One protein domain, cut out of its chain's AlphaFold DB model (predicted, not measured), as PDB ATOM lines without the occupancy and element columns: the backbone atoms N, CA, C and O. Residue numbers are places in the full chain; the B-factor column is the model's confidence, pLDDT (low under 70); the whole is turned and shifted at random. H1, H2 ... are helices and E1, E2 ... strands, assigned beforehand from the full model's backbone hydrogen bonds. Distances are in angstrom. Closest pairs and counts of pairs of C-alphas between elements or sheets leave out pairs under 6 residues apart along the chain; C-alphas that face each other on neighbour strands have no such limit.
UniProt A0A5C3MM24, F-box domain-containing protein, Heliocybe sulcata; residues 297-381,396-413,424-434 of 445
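Overview. This is residues 297 to 381, 396 to 413 and 424 to 434 of the 445 residues of the protein "F-box domain-containing protein" of Heliocybe sulcata (UniProt A0A5C3MM24). Little of this domain is regular: look for one curled wall of six strands, with the long links and helix H1 off one face and the other face bare. Of 114 printed residues, 39 are in named elements, E1 E2 E3 H1 E4 E5 E6 along the chain; the class is mixed. The mixed sheet runs E1 E2 E3 E4 E5 E6; the whole is compact, radius of gyration of the C-alphas 14.0 A, spans 42 by 39 by 23 A.

Along the chain. Find C-alpha 297 at (39.623, -16.985, 32.839), where E1, residues 297 to 301, begins. Then come E2, 321 to 325; E3, 347 to 351; H1, 357 to 365; E4, 371 to 376, 16.3 A long; E5, 402 to 407, 15.9 A; and E6, 426 to 428, ending at (58.663, -9.462, 16.151).

Arrangement. Neighbours E1 to E5 are parallel: within hydrogen-bond range find N 298 and O 321, 2.9 A, N 322 and O 347, 2.9 A, N 348 and O 371, 2.9 A, and N 404 and O 372, 2.9 A. E6 is antiparallel to E5, with N 428 and O 405 at 3.4 A. E3, H1, E4 form a strand-helix-strand unit, parallel neighbours joined through a helix, its crossover right-handed. H1, with every O i to N i+4 pair within range, is not on the sheet.

Size, cuts and confidence. Cuts span 24.6 A between C-alphas 381 and 396 and 13.3 A between 413 and 424. E1 to E2 and E2 to E3 are long links. Confidence is under 70 in 36 residues, among them 424 to 434.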
ATOM      1  N   GLU A 297      39.472 -17.275  34.257       98.06
ATOM      2  CA  GLU A 297      39.623 -16.985  32.839       98.06
ATOM      3  C   GLU A 297      38.481 -16.092  32.365       98.06
ATOM      4  O   GLU A 297      37.309 -16.406  32.568       98.06
ATOM      5  N   LEU A 298      38.836 -14.975  31.737       97.06
ATOM      6  CA  LEU A 298      37.901 -14.064  31.100       97.06
ATOM      7  C   LEU A 298      38.344 -13.826  29.662       97.06
ATOM      8  O   LEU A 298      39.467 -13.388  29.421       97.06
ATOM      9  N   ALA A 299      37.451 -14.092  28.721       95.88
ATOM     10  CA  ALA A 299      37.611 -13.742  27.322       95.88
ATOM     11  C   ALA A 299      36.481 -12.801  26.902       95.88
ATOM     12  O   ALA A 299      35.309 -13.093  27.129       95.88
ATOM     13  N   ILE A 300      36.830 -11.678  26.296       93.62
ATOM     14  CA  ILE A 300      35.901 -10.653  25.832       93.62
ATOM     15  C   ILE A 300      36.189 -10.405  24.358       93.62
ATOM     16  O   ILE A 300      37.336 -10.149  24.002       93.62
ATOM     17  N   SER A 301      35.163 -10.464  23.517       92.06
ATOM     18  CA  SER A 301      35.251 -10.115  22.101       92.06
ATOM     19  C   SER A 301      33.975  -9.427  21.604       92.06
ATOM     20  O   SER A 301      32.960  -9.344  22.303       92.06
ATOM     21  N   GLY A 302      34.020  -8.897  20.379       82.88
ATOM     22  CA  GLY A 302      32.838  -8.367  19.689       82.88
ATOM     23  C   GLY A 302      32.385  -6.974  20.135       82.88
ATOM     24  O   GLY A 302      31.388  -6.468  19.620       82.88
ATOM     25  N   ALA A 303      33.126  -6.319  21.032       65.81
ATOM     26  CA  ALA A 303      32.863  -4.948  21.453       65.81
ATOM     27  C   ALA A 303      33.204  -3.956  20.331       65.81
ATOM     28  O   ALA A 303      34.253  -3.323  20.313       65.81
ATOM     29  N   ARG A 304      32.291  -3.810  19.367       71.25
ATOM     30  CA  ARG A 304      32.331  -2.721  18.385       71.25
ATOM     31  C   ARG A 304      31.830  -1.432  19.041       71.25
ATOM     32  O   ARG A 304      30.779  -0.911  18.657       71.25
ATOM     33  N   THR A 305      32.536  -0.966  20.068       64.12
ATOM     34  CA  THR A 305      32.204   0.261  20.797       64.12
ATOM     35  C   THR A 305      33.283   1.322  20.602       64.12
ATOM     36  O   THR A 305      34.463   1.060  20.788       64.12
ATOM     37  N   SER A 306      32.862   2.532  20.212       68.31
ATOM     38  CA  SER A 306      33.707   3.737  20.211       68.31
ATOM     39  C   SER A 306      34.081   4.141  21.631       68.31
ATOM     40  O   SER A 306      34.990   4.929  21.863       68.31
ATOM     41  N   ASP A 307      33.293   3.637  22.572       76.06
ATOM     42  CA  ASP A 307      33.388   3.934  23.972       76.06
ATOM     43  C   ASP A 307      34.274   2.875  24.625       76.06
ATOM     44  O   ASP A 307      34.263   1.706  24.215       76.06
ATOM     45  N   PRO A 308      35.027   3.269  25.655       77.12
ATOM     46  CA  PRO A 308      35.824   2.340  26.436       77.12
ATOM     47  C   PRO A 308      34.990   1.186  26.983       77.12
ATOM     48  O   PRO A 308      33.864   1.374  27.447       77.12
ATOM     49  N   LEU A 309      35.587  -0.005  27.024       77.38
ATOM     50  CA  LEU A 309      34.990  -1.132  27.729       77.38
ATOM     51  C   LEU A 309      34.779  -0.748  29.208       77.38
ATOM     52  O   LEU A 309      35.759  -0.391  29.872       77.38
ATOM     53  N   PRO A 310      33.555  -0.865  29.763       82.19
ATOM     54  CA  PRO A 310      33.236  -0.504  31.148       82.19
ATOM     55  C   PRO A 310      33.756  -1.552  32.150       82.19
ATOM     56  O   PRO A 310      33.037  -2.042  33.023       82.19
ATOM     57  N   LEU A 311      35.038  -1.910  32.040       83.25
ATOM     58  CA  LEU A 311      35.681  -2.927  32.868       83.25
ATOM     59  C   LEU A 311      35.672  -2.540  34.350       83.25
ATOM     60  O   LEU A 311      35.723  -3.424  35.195       83.25
ATOM     61  N   GLN A 312      35.550  -1.251  34.686       87.19
ATOM     62  CA  GLN A 312      35.475  -0.750  36.065       87.19
ATOM     63  C   GLN A 312      34.431  -1.455  36.948       87.19
ATOM     64  O   GLN A 312      34.603  -1.525  38.161       87.19
ATOM     65  N   ASN A 313      33.390  -2.031  36.345       90.88
ATOM     66  CA  ASN A 313      32.341  -2.754  37.057       90.88
ATOM     67  C   ASN A 313      32.666  -4.243  37.277       90.88
ATOM     68  O   ASN A 313      31.815  -4.997  37.744       90.88
ATOM     69  N   LEU A 314      33.887  -4.688  36.970       92.62
ATOM     70  CA  LEU A 314      34.342  -6.061  37.171       92.62
ATOM     71  C   LEU A 314      35.048  -6.249  38.511       92.62
ATOM     72  O   LEU A 314      36.052  -5.598  38.798       92.62
ATOM     73  N   VAL A 315      34.584  -7.225  39.295       95.81
ATOM     74  CA  VAL A 315      35.249  -7.667  40.530       95.81
ATOM     75  C   VAL A 315      35.624  -9.140  40.403       95.81
ATOM     76  O   VAL A 315      34.786 -10.027  40.590       95.81
ATOM     77  N   MET A 316      36.887  -9.402  40.061       96.62
ATOM     78  CA  MET A 316      37.402 -10.730  39.703       96.62
ATOM     79  C   MET A 316      38.776 -10.963  40.355       96.62
ATOM     80  O   MET A 316      39.813 -10.980  39.686       96.62
ATOM     81  N   PRO A 317      38.814 -11.162  41.685       96.81
ATOM     82  CA  PRO A 317      40.052 -11.180  42.461       96.81
ATOM     83  C   PRO A 317      40.947 -12.390  42.185       96.81
ATOM     84  O   PRO A 317      42.066 -12.402  42.679       96.81
ATOM     85  N   ARG A 318      40.487 -13.398  41.430       97.56
ATOM     86  CA  ARG A 318      41.244 -14.617  41.087       97.56
ATOM     87  C   ARG A 318      41.567 -14.742  39.596       97.56
ATOM     88  O   ARG A 318      41.991 -15.812  39.164       97.56
ATOM     89  N   LEU A 319      41.362 -13.674  38.825       97.81
ATOM     90  CA  LEU A 319      41.561 -13.684  37.384       97.81
ATOM     91  C   LEU A 319      43.037 -13.922  37.042       97.81
ATOM     92  O   LEU A 319      43.889 -13.132  37.427       97.81
ATOM     93  N   GLN A 320      43.329 -14.999  36.314       97.81
ATOM     94  CA  GLN A 320      44.678 -15.408  35.896       97.81
ATOM     95  C   GLN A 320      44.879 -15.302  34.383       97.81
ATOM     96  O   GLN A 320      46.010 -15.167  33.919       97.81
ATOM     97  N   SER A 321      43.803 -15.398  33.608       97.75
ATOM     98  CA  SER A 321      43.829 -15.318  32.154       97.75
ATOM     99  C   SER A 321      42.841 -14.263  31.691       97.75
ATOM    100  O   SER A 321      41.656 -14.357  32.006       97.75
ATOM    101  N   LEU A 322      43.327 -13.283  30.936       96.25
ATOM    102  CA  LEU A 322      42.505 -12.258  30.312       96.25
ATOM    103  C   LEU A 322      42.777 -12.239  28.809       96.25
ATOM    104  O   LEU A 322      43.918 -12.050  28.383       96.25
ATOM    105  N   ALA A 323      41.725 -12.419  28.021       95.50
ATOM    106  CA  ALA A 323      41.734 -12.223  26.585       95.50
ATOM    107  C   ALA A 323      40.753 -11.105  26.220       95.50
ATOM    108  O   ALA A 323      39.574 -11.199  26.544       95.50
ATOM    109  N   LEU A 324      41.240 -10.057  25.567       92.94
ATOM    110  CA  LEU A 324      40.434  -8.971  25.024       92.94
ATOM    111  C   LEU A 324      40.664  -8.938  23.517       92.94
ATOM    112  O   LEU A 324      41.806  -8.843  23.080       92.94
ATOM    113  N   ASP A 325      39.592  -9.038  22.747       91.56
ATOM    114  CA  ASP A 325      39.580  -8.915  21.294       91.56
ATOM    115  C   ASP A 325      38.699  -7.719  20.923       91.56
ATOM    116  O   ASP A 325      37.471  -7.739  21.057       91.56
ATOM    117  N   ALA A 326      39.373  -6.658  20.499       82.62
ATOM    118  CA  ALA A 326      38.812  -5.376  20.109       82.62
ATOM    119  C   ALA A 326      38.504  -5.294  18.605       82.62
ATOM    120  O   ALA A 326      38.278  -4.199  18.086       82.62
ATOM    121  N   SER A 327      38.528  -6.423  17.886       80.44
ATOM    122  CA  SER A 327      38.508  -6.440  16.424       80.44
ATOM    123  C   SER A 327      37.433  -5.535  15.824       80.44
ATOM    124  O   SER A 327      36.219  -5.744  15.932       80.44
ATOM    125  N   GLY A 328      37.921  -4.509  15.126       68.81
ATOM    126  CA  GLY A 328      37.113  -3.559  14.382       68.81
ATOM    127  C   GLY A 328      36.832  -2.222  15.061       68.81
ATOM    128  O   GLY A 328      36.174  -1.432  14.382       68.81
ATOM    129  N   GLN A 329      37.284  -1.947  16.299       67.12
ATOM    130  CA  GLN A 329      37.171  -0.622  16.949       67.12
ATOM    131  C   GLN A 329      38.316  -0.286  17.927       67.12
ATOM    132  O   GLN A 329      39.071  -1.151  18.357       67.12
ATOM    133  N   GLU A 330      38.434   1.003  18.266       65.12
ATOM    134  CA  GLU A 330      39.425   1.542  19.206       65.12
ATOM    135  C   GLU A 330      39.026   1.186  20.648       65.12
ATOM    136  O   GLU A 330      38.179   1.841  21.255       65.12
ATOM    137  N   VAL A 331      39.630   0.143  21.228       66.25
ATOM    138  CA  VAL A 331      39.475  -0.110  22.670       66.25
ATOM    139  C   VAL A 331      40.368   0.848  23.442       66.25
ATOM    140  O   VAL A 331      41.553   0.603  23.672       66.25
ATOM    141  N   ILE A 332      39.759   1.944  23.879       69.69
ATOM    142  CA  ILE A 332      40.364   2.867  24.829       69.69
ATOM    143  C   ILE A 332      40.157   2.290  26.230       69.69
ATOM    144  O   ILE A 332      39.037   2.079  26.685       69.69
ATOM    145  N   PHE A 333      41.241   2.046  26.958       74.06
ATOM    146  CA  PHE A 333      41.147   1.794  28.394       74.06
ATOM    147  C   PHE A 333      40.971   3.141  29.109       74.06
ATOM    148  O   PHE A 333      41.959   3.819  29.391       74.06
ATOM    149  N   THR A 334      39.740   3.560  29.420       73.38
ATOM    150  CA  THR A 334      39.512   4.799  30.204       73.38
ATOM    151  C   THR A 334      39.751   4.640  31.699       73.38
ATOM    152  O   THR A 334      39.698   5.617  32.441       73.38
ATOM    153  N   GLY A 335      40.044   3.429  32.158       74.19
ATOM    154  CA  GLY A 335      40.363   3.164  33.548       74.19
ATOM    155  C   GLY A 335      40.784   1.722  33.746       74.19
ATOM    156  O   GLY A 335      40.393   0.825  32.996       74.19
ATOM    157  N   LEU A 336      41.604   1.503  34.767       76.44
ATOM    158  CA  LEU A 336      41.906   0.161  35.225       76.44
ATOM    159  C   LEU A 336      40.737  -0.335  36.080       76.44
ATOM    160  O   LEU A 336      40.349   0.366  37.013       76.44
ATOM    161  N   PRO A 337      40.188  -1.531  35.823       81.56
ATOM    162  CA  PRO A 337      39.273  -2.165  36.751       81.56
ATOM    163  C   PRO A 337      39.961  -2.382  38.101       81.56
ATOM    164  O   PRO A 337      40.840  -3.235  38.227       81.56
ATOM    165  N   GLU A 338      39.550  -1.619  39.116       86.94
ATOM    166  CA  GLU A 338      40.079  -1.722  40.485       86.94
ATOM    167  C   GLU A 338      39.826  -3.108  41.100       86.94
ATOM    168  O   GLU A 338      40.572  -3.568  41.962       86.94
ATOM    169  N   GLY A 339      38.790  -3.809  40.631       88.25
ATOM    170  CA  GLY A 339      38.437  -5.153  41.083       88.25
ATOM    171  C   GLY A 339      39.267  -6.288  40.469       88.25
ATOM    172  O   GLY A 339      39.006  -7.455  40.786       88.25
ATOM    173  N   VAL A 340      40.245  -5.987  39.606       93.06
ATOM    174  CA  VAL A 340      41.153  -6.977  39.006       93.06
ATOM    175  C   VAL A 340      42.548  -6.817  39.602       93.06
ATOM    176  O   VAL A 340      43.196  -5.784  39.461       93.06
ATOM    177  N   ASN A 341      43.054  -7.875  40.238       95.19
ATOM    178  CA  ASN A 341      44.438  -7.902  40.696       95.19
ATOM    179  C   ASN A 341      45.375  -8.260  39.529       95.19
ATOM    180  O   ASN A 341      45.694  -9.427  39.308       95.19
ATOM    181  N   TRP A 342      45.817  -7.245  38.791       95.00
ATOM    182  CA  TRP A 342      46.688  -7.372  37.616       95.00
ATOM    183  C   TRP A 342      48.004  -8.110  37.884       95.00
ATOM    184  O   TRP A 342      48.513  -8.805  37.004       95.00
ATOM    185  N   SER A 343      48.509  -8.055  39.121       95.88
ATOM    186  CA  SER A 343      49.747  -8.739  39.517       95.88
ATOM    187  C   SER A 343      49.664 -10.265  39.506       95.88
ATOM    188  O   SER A 343      50.695 -10.908  39.645       95.88
ATOM    189  N   GLN A 344      48.471 -10.853  39.354       96.69
ATOM    190  CA  GLN A 344      48.288 -12.308  39.297       96.69
ATOM    191  C   GLN A 344      48.032 -12.836  37.876       96.69
ATOM    192  O   GLN A 344      47.881 -14.047  37.688       96.69
ATOM    193  N   ILE A 345      47.931 -11.948  36.881       97.44
ATOM    194  CA  ILE A 345      47.648 -12.340  35.500       97.44
ATOM    195  C   ILE A 345      48.848 -13.124  34.957       97.44
ATOM    196  O   ILE A 345      49.992 -12.671  34.979       97.44
ATOM    197  N   ILE A 346      48.577 -14.339  34.491       97.19
ATOM    198  CA  ILE A 346      49.547 -15.280  33.923       97.19
ATOM    199  C   ILE A 346      49.493 -15.221  32.399       97.19
ATOM    200  O   ILE A 346      50.536 -15.262  31.739       97.19
ATOM    201  N   ASN A 347      48.283 -15.129  31.849       97.06
ATOM    202  CA  ASN A 347      48.040 -15.091  30.417       97.06
ATOM    203  C   ASN A 347      47.306 -13.796  30.078       97.06
ATOM    204  O   ASN A 347      46.196 -13.566  30.557       97.06
ATOM    205  N   LEU A 348      47.928 -12.965  29.251       95.75
ATOM    206  CA  LEU A 348      47.335 -11.732  28.758       95.75
ATOM    207  C   LEU A 348      47.345 -11.763  27.233       95.75
ATOM    208  O   LEU A 348      48.404 -11.824  26.606       95.75
ATOM    209  N   CYS A 349      46.158 -11.754  26.642       95.69
ATOM    210  CA  CYS A 349      45.957 -11.715  25.204       95.69
ATOM    211  C   CYS A 349      45.165 -10.460  24.869       95.69
ATOM    212  O   CYS A 349      44.015 -10.336  25.267       95.69
ATOM    213  N   LEU A 350      45.783  -9.527  24.163       93.00
ATOM    214  CA  LEU A 350      45.140  -8.306  23.712       93.00
ATOM    215  C   LEU A 350      45.226  -8.290  22.195       93.00
ATOM    216  O   LEU A 350      46.323  -8.217  21.638       93.00
ATOM    217  N   GLU A 351      44.085  -8.437  21.542       91.94
ATOM    218  CA  GLU A 351      43.956  -8.388  20.096       91.94
ATOM    219  C   GLU A 351      43.248  -7.095  19.690       91.94
ATOM    220  O   GLU A 351      42.262  -6.699  20.306       91.94
ATOM    221  N   ASP A 352      43.809  -6.432  18.681       87.69
ATOM    222  CA  ASP A 352      43.333  -5.194  18.066       87.69
ATOM    223  C   ASP A 352      43.188  -4.005  19.039       87.69
ATOM    224  O   ASP A 352      42.351  -3.127  18.861       87.69
ATOM    225  N   VAL A 353      44.037  -3.949  20.071       85.12
ATOM    226  CA  VAL A 353      44.037  -2.860  21.064       85.12
ATOM    227  C   VAL A 353      44.927  -1.690  20.645       85.12
ATOM    228  O   VAL A 353      46.009  -1.886  20.083       85.12
ATOM    229  N   GLU A 354      44.520  -0.470  20.999       83.50
ATOM    230  CA  GLU A 354      45.371   0.711  20.871       83.50
ATOM    231  C   GLU A 354      46.357   0.816  22.039       83.50
ATOM    232  O   GLU A 354      46.037   0.558  23.206       83.50
ATOM    233  N   PHE A 355      47.591   1.212  21.729       82.25
ATOM    234  CA  PHE A 355      48.623   1.375  22.744       82.25
ATOM    235  C   PHE A 355      48.580   2.781  23.351       82.25
ATOM    236  O   PHE A 355      49.134   3.720  22.788       82.25
ATOM    237  N   GLY A 356      47.950   2.908  24.521       84.88
ATOM    238  CA  GLY A 356      47.900   4.149  25.304       84.88
ATOM    239  C   GLY A 356      48.518   4.029  26.703       84.88
ATOM    240  O   GLY A 356      48.932   2.952  27.142       84.88
ATOM    241  N   HIS A 357      48.526   5.140  27.448       85.44
ATOM    242  CA  HIS A 357      49.058   5.210  28.820       85.44
ATOM    243  C   HIS A 357      48.405   4.186  29.767       85.44
ATOM    244  O   HIS A 357      49.079   3.538  30.573       85.44
ATOM    245  N   SER A 358      47.090   3.994  29.660       85.38
ATOM    246  CA  SER A 358      46.354   3.018  30.470       85.38
ATOM    247  C   SER A 358      46.830   1.588  30.225       85.38
ATOM    248  O   SER A 358      47.070   0.856  31.183       85.38
ATOM    249  N   LEU A 359      47.052   1.206  28.962       87.12
ATOM    250  CA  LEU A 359      47.581  -0.115  28.625       87.12
ATOM    251  C   LEU A 359      49.015  -0.288  29.139       87.12
ATOM    252  O   LEU A 359      49.334  -1.317  29.730       87.12
ATOM    253  N   ALA A 360      49.870   0.727  28.986       90.19
ATOM    254  CA  ALA A 360      51.212   0.697  29.567       90.19
ATOM    255  C   ALA A 360      51.163   0.494  31.094       90.19
ATOM    256  O   ALA A 360      51.935  -0.288  31.649       90.19
ATOM    257  N   THR A 361      50.198   1.126  31.767       90.50
ATOM    258  CA  THR A 361      49.975   0.955  33.208       90.50
ATOM    259  C   THR A 361      49.520  -0.469  33.551       90.50
ATOM    260  O   THR A 361      50.079  -1.057  34.476       90.50
ATOM    261  N   VAL A 362      48.581  -1.060  32.791       90.88
ATOM    262  CA  VAL A 362      48.193  -2.485  32.928       90.88
ATOM    263  C   VAL A 362      49.428  -3.378  32.838       90.88
ATOM    264  O   VAL A 362      49.672  -4.216  33.706       90.88
ATOM    265  N   LEU A 363      50.215  -3.203  31.774       92.69
ATOM    266  CA  LEU A 363      51.377  -4.042  31.491       92.69
ATOM    267  C   LEU A 363      52.440  -3.927  32.592       92.69
ATOM    268  O   LEU A 363      53.049  -4.934  32.944       92.69
ATOM    269  N   ASN A 364      52.604  -2.745  33.189       92.69
ATOM    270  CA  ASN A 364      53.510  -2.534  34.319       92.69
ATOM    271  C   ASN A 364      53.031  -3.203  35.620       92.69
ATOM    272  O   ASN A 364      53.858  -3.570  36.453       92.69
ATOM    273  N   GLN A 365      51.721  -3.383  35.811       94.06
ATOM    274  CA  GLN A 365      51.175  -4.092  36.979       94.06
ATOM    275  C   GLN A 365      51.211  -5.621  36.818       94.06
ATOM    276  O   GLN A 365      51.169  -6.353  37.807       94.06
ATOM    277  N   CYS A 366      51.315  -6.107  35.583       95.12
ATOM    278  CA  CYS A 366      51.317  -7.515  35.200       95.12
ATOM    279  C   CYS A 366      52.680  -8.208  35.429       95.12
ATOM    280  O   CYS A 366      53.345  -8.642  34.487       95.12
ATOM    281  N   THR A 367      53.102  -8.357  36.686       95.00
ATOM    282  CA  THR A 367      54.427  -8.913  37.036       95.00
ATOM    283  C   THR A 367      54.550 -10.435  36.867       95.00
ATOM    284  O   THR A 367      55.662 -10.948  36.756       95.00
ATOM    285  N   THR A 368      53.438 -11.177  36.818       95.62
ATOM    286  CA  THR A 368      53.434 -12.653  36.720       95.62
ATOM    287  C   THR A 368      53.177 -13.206  35.319       95.62
ATOM    288  O   THR A 368      53.036 -14.425  35.161       95.62
ATOM    289  N   VAL A 369      53.092 -12.350  34.298       95.88
ATOM    290  CA  VAL A 369      52.706 -12.777  32.948       95.88
ATOM    291  C   VAL A 369      53.750 -13.726  32.359       95.88
ATOM    292  O   VAL A 369      54.917 -13.385  32.173       95.88
ATOM    293  N   LYS A 370      53.309 -14.944  32.032       94.94
ATOM    294  CA  LYS A 370      54.107 -15.979  31.357       94.94
ATOM    295  C   LYS A 370      53.855 -16.001  29.857       94.94
ATOM    296  O   LYS A 370      54.773 -16.304  29.095       94.94
ATOM    297  N   SER A 371      52.617 -15.703  29.465       94.88
ATOM    298  CA  SER A 371      52.164 -15.656  28.081       94.88
ATOM    299  C   SER A 371      51.566 -14.284  27.803       94.88
ATOM    300  O   SER A 371      50.526 -13.932  28.360       94.88
ATOM    301  N   LEU A 372      52.243 -13.514  26.956       94.69
ATOM    302  CA  LEU A 372      51.764 -12.224  26.476       94.69
ATOM    303  C   LEU A 372      51.578 -12.306  24.964       94.69
ATOM    304  O   LEU A 372      52.549 -12.561  24.244       94.69
ATOM    305  N   ARG A 373      50.351 -12.069  24.500       93.62
ATOM    306  CA  ARG A 373      50.037 -11.828  23.091       93.62
ATOM    307  C   ARG A 373      49.501 -10.413  22.955       93.62
ATOM    308  O   ARG A 373      48.482 -10.087  23.549       93.62
ATOM    309  N   LEU A 374      50.189  -9.605  22.158       92.12
ATOM    310  CA  LEU A 374      49.746  -8.269  21.778       92.12
ATOM    311  C   LEU A 374      49.599  -8.235  20.261       92.12
ATOM    312  O   LEU A 374      50.592  -8.460  19.565       92.12
ATOM    313  N   CYS A 375      48.392  -7.966  19.772       89.88
ATOM    314  CA  CYS A 375      48.129  -7.578  18.392       89.88
ATOM    315  C   CYS A 375      47.638  -6.129  18.398       89.88
ATOM    316  O   CYS A 375      46.596  -5.840  18.972       89.88
ATOM    317  N   ILE A 376      48.405  -5.233  17.786       84.69
ATOM    318  CA  ILE A 376      48.090  -3.800  17.681       84.69
ATOM    319  C   ILE A 376      47.797  -3.532  16.203       84.69
ATOM    320  O   ILE A 376      48.653  -3.872  15.380       84.69
ATOM    321  N   GLU A 377      46.617  -2.991  15.867       75.69
ATOM    322  CA  GLU A 377      46.234  -2.684  14.470       75.69
ATOM    323  C   GLU A 377      46.813  -1.354  13.968       75.69
ATOM    324  O   GLU A 377      47.174  -1.240  12.791       75.69
ATOM    325  N   GLU A 378      46.919  -0.347  14.839       70.19
ATOM    326  CA  GLU A 378      47.329   0.999  14.449       70.19
ATOM    327  C   GLU A 378      48.051   1.715  15.599       70.19
ATOM    328  O   GLU A 378      47.652   1.632  16.757       70.19
ATOM    329  N   PHE A 379      49.153   2.399  15.282       61.00
ATOM    330  CA  PHE A 379      49.854   3.274  16.221       61.00
ATOM    331  C   PHE A 379      49.628   4.706  15.755       61.00
ATOM    332  O   PHE A 379      50.303   5.173  14.833       61.00
ATOM    333  N   ARG A 380      48.651   5.391  16.354       62.03
ATOM    334  CA  ARG A 380      48.490   6.827  16.145       62.03
ATOM    335  C   ARG A 380      49.510   7.549  17.011       62.03
ATOM    336  O   ARG A 380      49.448   7.505  18.234       62.03
ATOM    337  N   VAL A 381      50.476   8.190  16.365       64.06
ATOM    338  CA  VAL A 381      51.304   9.191  17.035       64.06
ATOM    339  C   VAL A 381      50.411  10.414  17.175       64.06
ATOM    340  O   VAL A 381      50.038  10.998  16.161       64.06
ATOM    341  N   PRO A 396      61.810  -2.421  34.108       36.78
ATOM    342  CA  PRO A 396      62.696  -3.245  34.892       36.78
ATOM    343  C   PRO A 396      62.023  -4.624  34.933       36.78
ATOM    344  O   PRO A 396      61.015  -4.820  35.599       36.78
ATOM    345  N   GLU A 397      62.564  -5.575  34.175       45.75
ATOM    346  CA  GLU A 397      62.313  -7.012  34.361       45.75
ATOM    347  C   GLU A 397      60.959  -7.608  33.926       45.75
ATOM    348  O   GLU A 397      60.556  -8.639  34.466       45.75
ATOM    349  N   LEU A 398      60.305  -7.122  32.864       48.38
ATOM    350  CA  LEU A 398      59.428  -8.026  32.104       48.38
ATOM    351  C   LEU A 398      60.313  -9.099  31.441       48.38
ATOM    352  O   LEU A 398      60.801  -8.935  30.324       48.38
ATOM    353  N   ARG A 399      60.535 -10.215  32.148       51.66
ATOM    354  CA  ARG A 399      61.104 -11.463  31.611       51.66
ATOM    355  C   ARG A 399      60.003 -12.515  31.435       51.66
ATOM    356  O   ARG A 399      60.085 -13.576  32.061       51.66
ATOM    357  N   PRO A 400      58.955 -12.273  30.627       54.59
ATOM    358  CA  PRO A 400      58.031 -13.341  30.301       54.59
ATOM    359  C   PRO A 400      58.842 -14.459  29.645       54.59
ATOM    360  O   PRO A 400      59.604 -14.234  28.704       54.59
ATOM    361  N   SER A 401      58.674 -15.683  30.146       52.31
ATOM    362  CA  SER A 401      59.286 -16.882  29.563       52.31
ATOM    363  C   SER A 401      58.933 -17.047  28.078       52.31
ATOM    364  O   SER A 401      59.651 -17.714  27.337       52.31
ATOM    365  N   SER A 402      57.832 -16.424  27.647       62.38
ATOM    366  CA  SER A 402      57.385 -16.343  26.263       62.38
ATOM    367  C   SER A 402      56.501 -15.106  26.055       62.38
ATOM    368  O   SER A 402      55.292 -15.164  26.270       62.38
ATOM    369  N   ALA A 403      57.079 -13.982  25.626       71.25
ATOM    370  CA  ALA A 403      56.304 -12.897  25.021       71.25
ATOM    371  C   ALA A 403      56.304 -13.053  23.502       71.25
ATOM    372  O   ALA A 403      57.345 -13.280  22.886       71.25
ATOM    373  N   THR A 404      55.127 -12.915  22.899       74.00
ATOM    374  CA  THR A 404      54.993 -12.786  21.450       74.00
ATOM    375  C   THR A 404      54.272 -11.479  21.171       74.00
ATOM    376  O   THR A 404      53.076 -11.348  21.422       74.00
ATOM    377  N   VAL A 405      55.013 -10.499  20.662       74.62
ATOM    378  CA  VAL A 405      54.445  -9.231  20.208       74.62
ATOM    379  C   VAL A 405      54.252  -9.344  18.702       74.62
ATOM    380  O   VAL A 405      55.210  -9.529  17.951       74.62
ATOM    381  N   ILE A 406      53.003  -9.293  18.252       73.62
ATOM    382  CA  ILE A 406      52.664  -9.333  16.832       73.62
ATOM    383  C   ILE A 406      52.174  -7.941  16.463       73.62
ATOM    384  O   ILE A 406      51.032  -7.581  16.723       73.62
ATOM    385  N   VAL A 407      53.031  -7.142  15.841       68.69
ATOM    386  CA  VAL A 407      52.608  -5.831  15.343       68.69
ATOM    387  C   VAL A 407      51.988  -6.041  13.967       68.69
ATOM    388  O   VAL A 407      52.661  -6.483  13.033       68.69
ATOM    389  N   ARG A 408      50.689  -5.765  13.825       67.19
ATOM    390  CA  ARG A 408      50.010  -5.817  12.528       67.19
ATOM    391  C   ARG A 408      49.826  -4.395  12.042       67.19
ATOM    392  O   ARG A 408      48.976  -3.675  12.532       67.19
ATOM    393  N   ARG A 409      50.600  -3.983  11.042       58.97
ATOM    394  CA  ARG A 409      50.378  -2.676  10.425       58.97
ATOM    395  C   ARG A 409      49.187  -2.781   9.477       58.97
ATOM    396  O   ARG A 409      49.310  -3.379   8.405       58.97
ATOM    397  N   ARG A 410      48.038  -2.213   9.848       57.16
ATOM    398  CA  ARG A 410      46.925  -2.065   8.909       57.16
ATOM    399  C   ARG A 410      47.288  -0.949   7.931       57.16
ATOM    400  O   ARG A 410      47.348   0.222   8.289       57.16
ATOM    401  N   GLY A 411      47.626  -1.309   6.695       51.28
ATOM    402  CA  GLY A 411      47.830  -0.317   5.644       51.28
ATOM    403  C   GLY A 411      46.502   0.374   5.350       51.28
ATOM    404  O   GLY A 411      45.644  -0.227   4.705       51.28
ATOM    405  N   ILE A 412      46.320   1.610   5.823       46.41
ATOM    406  CA  ILE A 412      45.212   2.463   5.384       46.41
ATOM    407  C   ILE A 412      45.494   2.812   3.924       46.41
ATOM    408  O   ILE A 412      46.317   3.672   3.611       46.41
ATOM    409  N   LEU A 413      44.857   2.083   3.010       43.34
ATOM    410  CA  LEU A 413      44.881   2.423   1.597       43.34
ATOM    411  C   LEU A 413      44.054   3.696   1.399       43.34
ATOM    412  O   LEU A 413      42.834   3.688   1.559       43.34
ATOM    413  N   HIS A 424      51.264  -7.442   4.806       34.50
ATOM    414  CA  HIS A 424      52.560  -7.770   5.399       34.50
ATOM    415  C   HIS A 424      52.397  -7.815   6.923       34.50
ATOM    416  O   HIS A 424      52.222  -6.784   7.569       34.50
ATOM    417  N   ALA A 425      52.406  -9.015   7.503       34.78
ATOM    418  CA  ALA A 425      52.483  -9.191   8.949       34.78
ATOM    419  C   ALA A 425      53.951  -9.407   9.331       34.78
ATOM    420  O   ALA A 425      54.576 -10.348   8.843       34.78
ATOM    421  N   GLU A 426      54.500  -8.558  10.196       39.25
ATOM    422  CA  GLU A 426      55.841  -8.746  10.748       39.25
ATOM    423  C   GLU A 426      55.710  -9.199  12.205       39.25
ATOM    424  O   GLU A 426      55.284  -8.457  13.087       39.25
ATOM    425  N   ALA A 427      56.014 -10.471  12.459       35.31
ATOM    426  CA  ALA A 427      56.041 -11.003  13.813       35.31
ATOM    427  C   ALA A 427      57.404 -10.687  14.439       35.31
ATOM    428  O   ALA A 427      58.411 -11.299  14.081       35.31
ATOM    429  N   ILE A 428      57.443  -9.757  15.396       43.50
ATOM    430  CA  ILE A 428      58.663  -9.462  16.151       43.50
ATOM    431  C   ILE A 428      58.696 -10.389  17.366       43.50
ATOM    432  O   ILE A 428      58.072 -10.147  18.401       43.50
ATOM    433  N   ARG A 429      59.444 -11.487  17.254       37.06
ATOM    434  CA  ARG A 429      59.689 -12.367  18.398       37.06
ATOM    435  C   ARG A 429      60.774 -11.752  19.276       37.06
ATOM    436  O   ARG A 429      61.959 -11.910  19.005       37.06
ATOM    437  N   VAL A 430      60.371 -11.060  20.337       42.75
ATOM    438  CA  VAL A 430      61.305 -10.585  21.363       42.75
ATOM    439  C   VAL A 430      61.638 -11.766  22.280       42.75
ATOM    440  O   VAL A 430      60.879 -12.088  23.192       42.75
ATOM    441  N   SER A 431      62.744 -12.471  22.017       34.59
ATOM    442  CA  SER A 431      63.256 -13.478  22.953       34.59
ATOM    443  C   SER A 431      63.997 -12.792  24.096       34.59
ATOM    444  O   SER A 431      64.883 -11.972  23.860       34.59
ATOM    445  N   ALA A 432      63.661 -13.146  25.336       38.66
ATOM    446  CA  ALA A 432      64.364 -12.669  26.520       38.66
ATOM    447  C   ALA A 432      65.805 -13.217  26.537       38.66
ATOM    448  O   ALA A 432      66.046 -14.326  27.007       38.66
ATOM    449  N   GLY A 433      66.746 -12.446  25.988       37.03
ATOM    450  CA  GLY A 433      68.169 -12.784  25.972       37.03
ATOM    451  C   GLY A 433      68.916 -12.224  24.766       37.03
ATOM    452  O   GLY A 433      69.398 -13.012  23.972       37.03
ATOM    453  N   ASP A 434      68.953 -10.896  24.612       30.17
ATOM    454  CA  ASP A 434      70.088 -10.149  24.039       30.17
ATOM    455  C   ASP A 434      69.774  -8.644  24.051       30.17
ATOM    456  O   ASP A 434      69.043  -8.108  23.218       30.17
TER     457      ASP A 434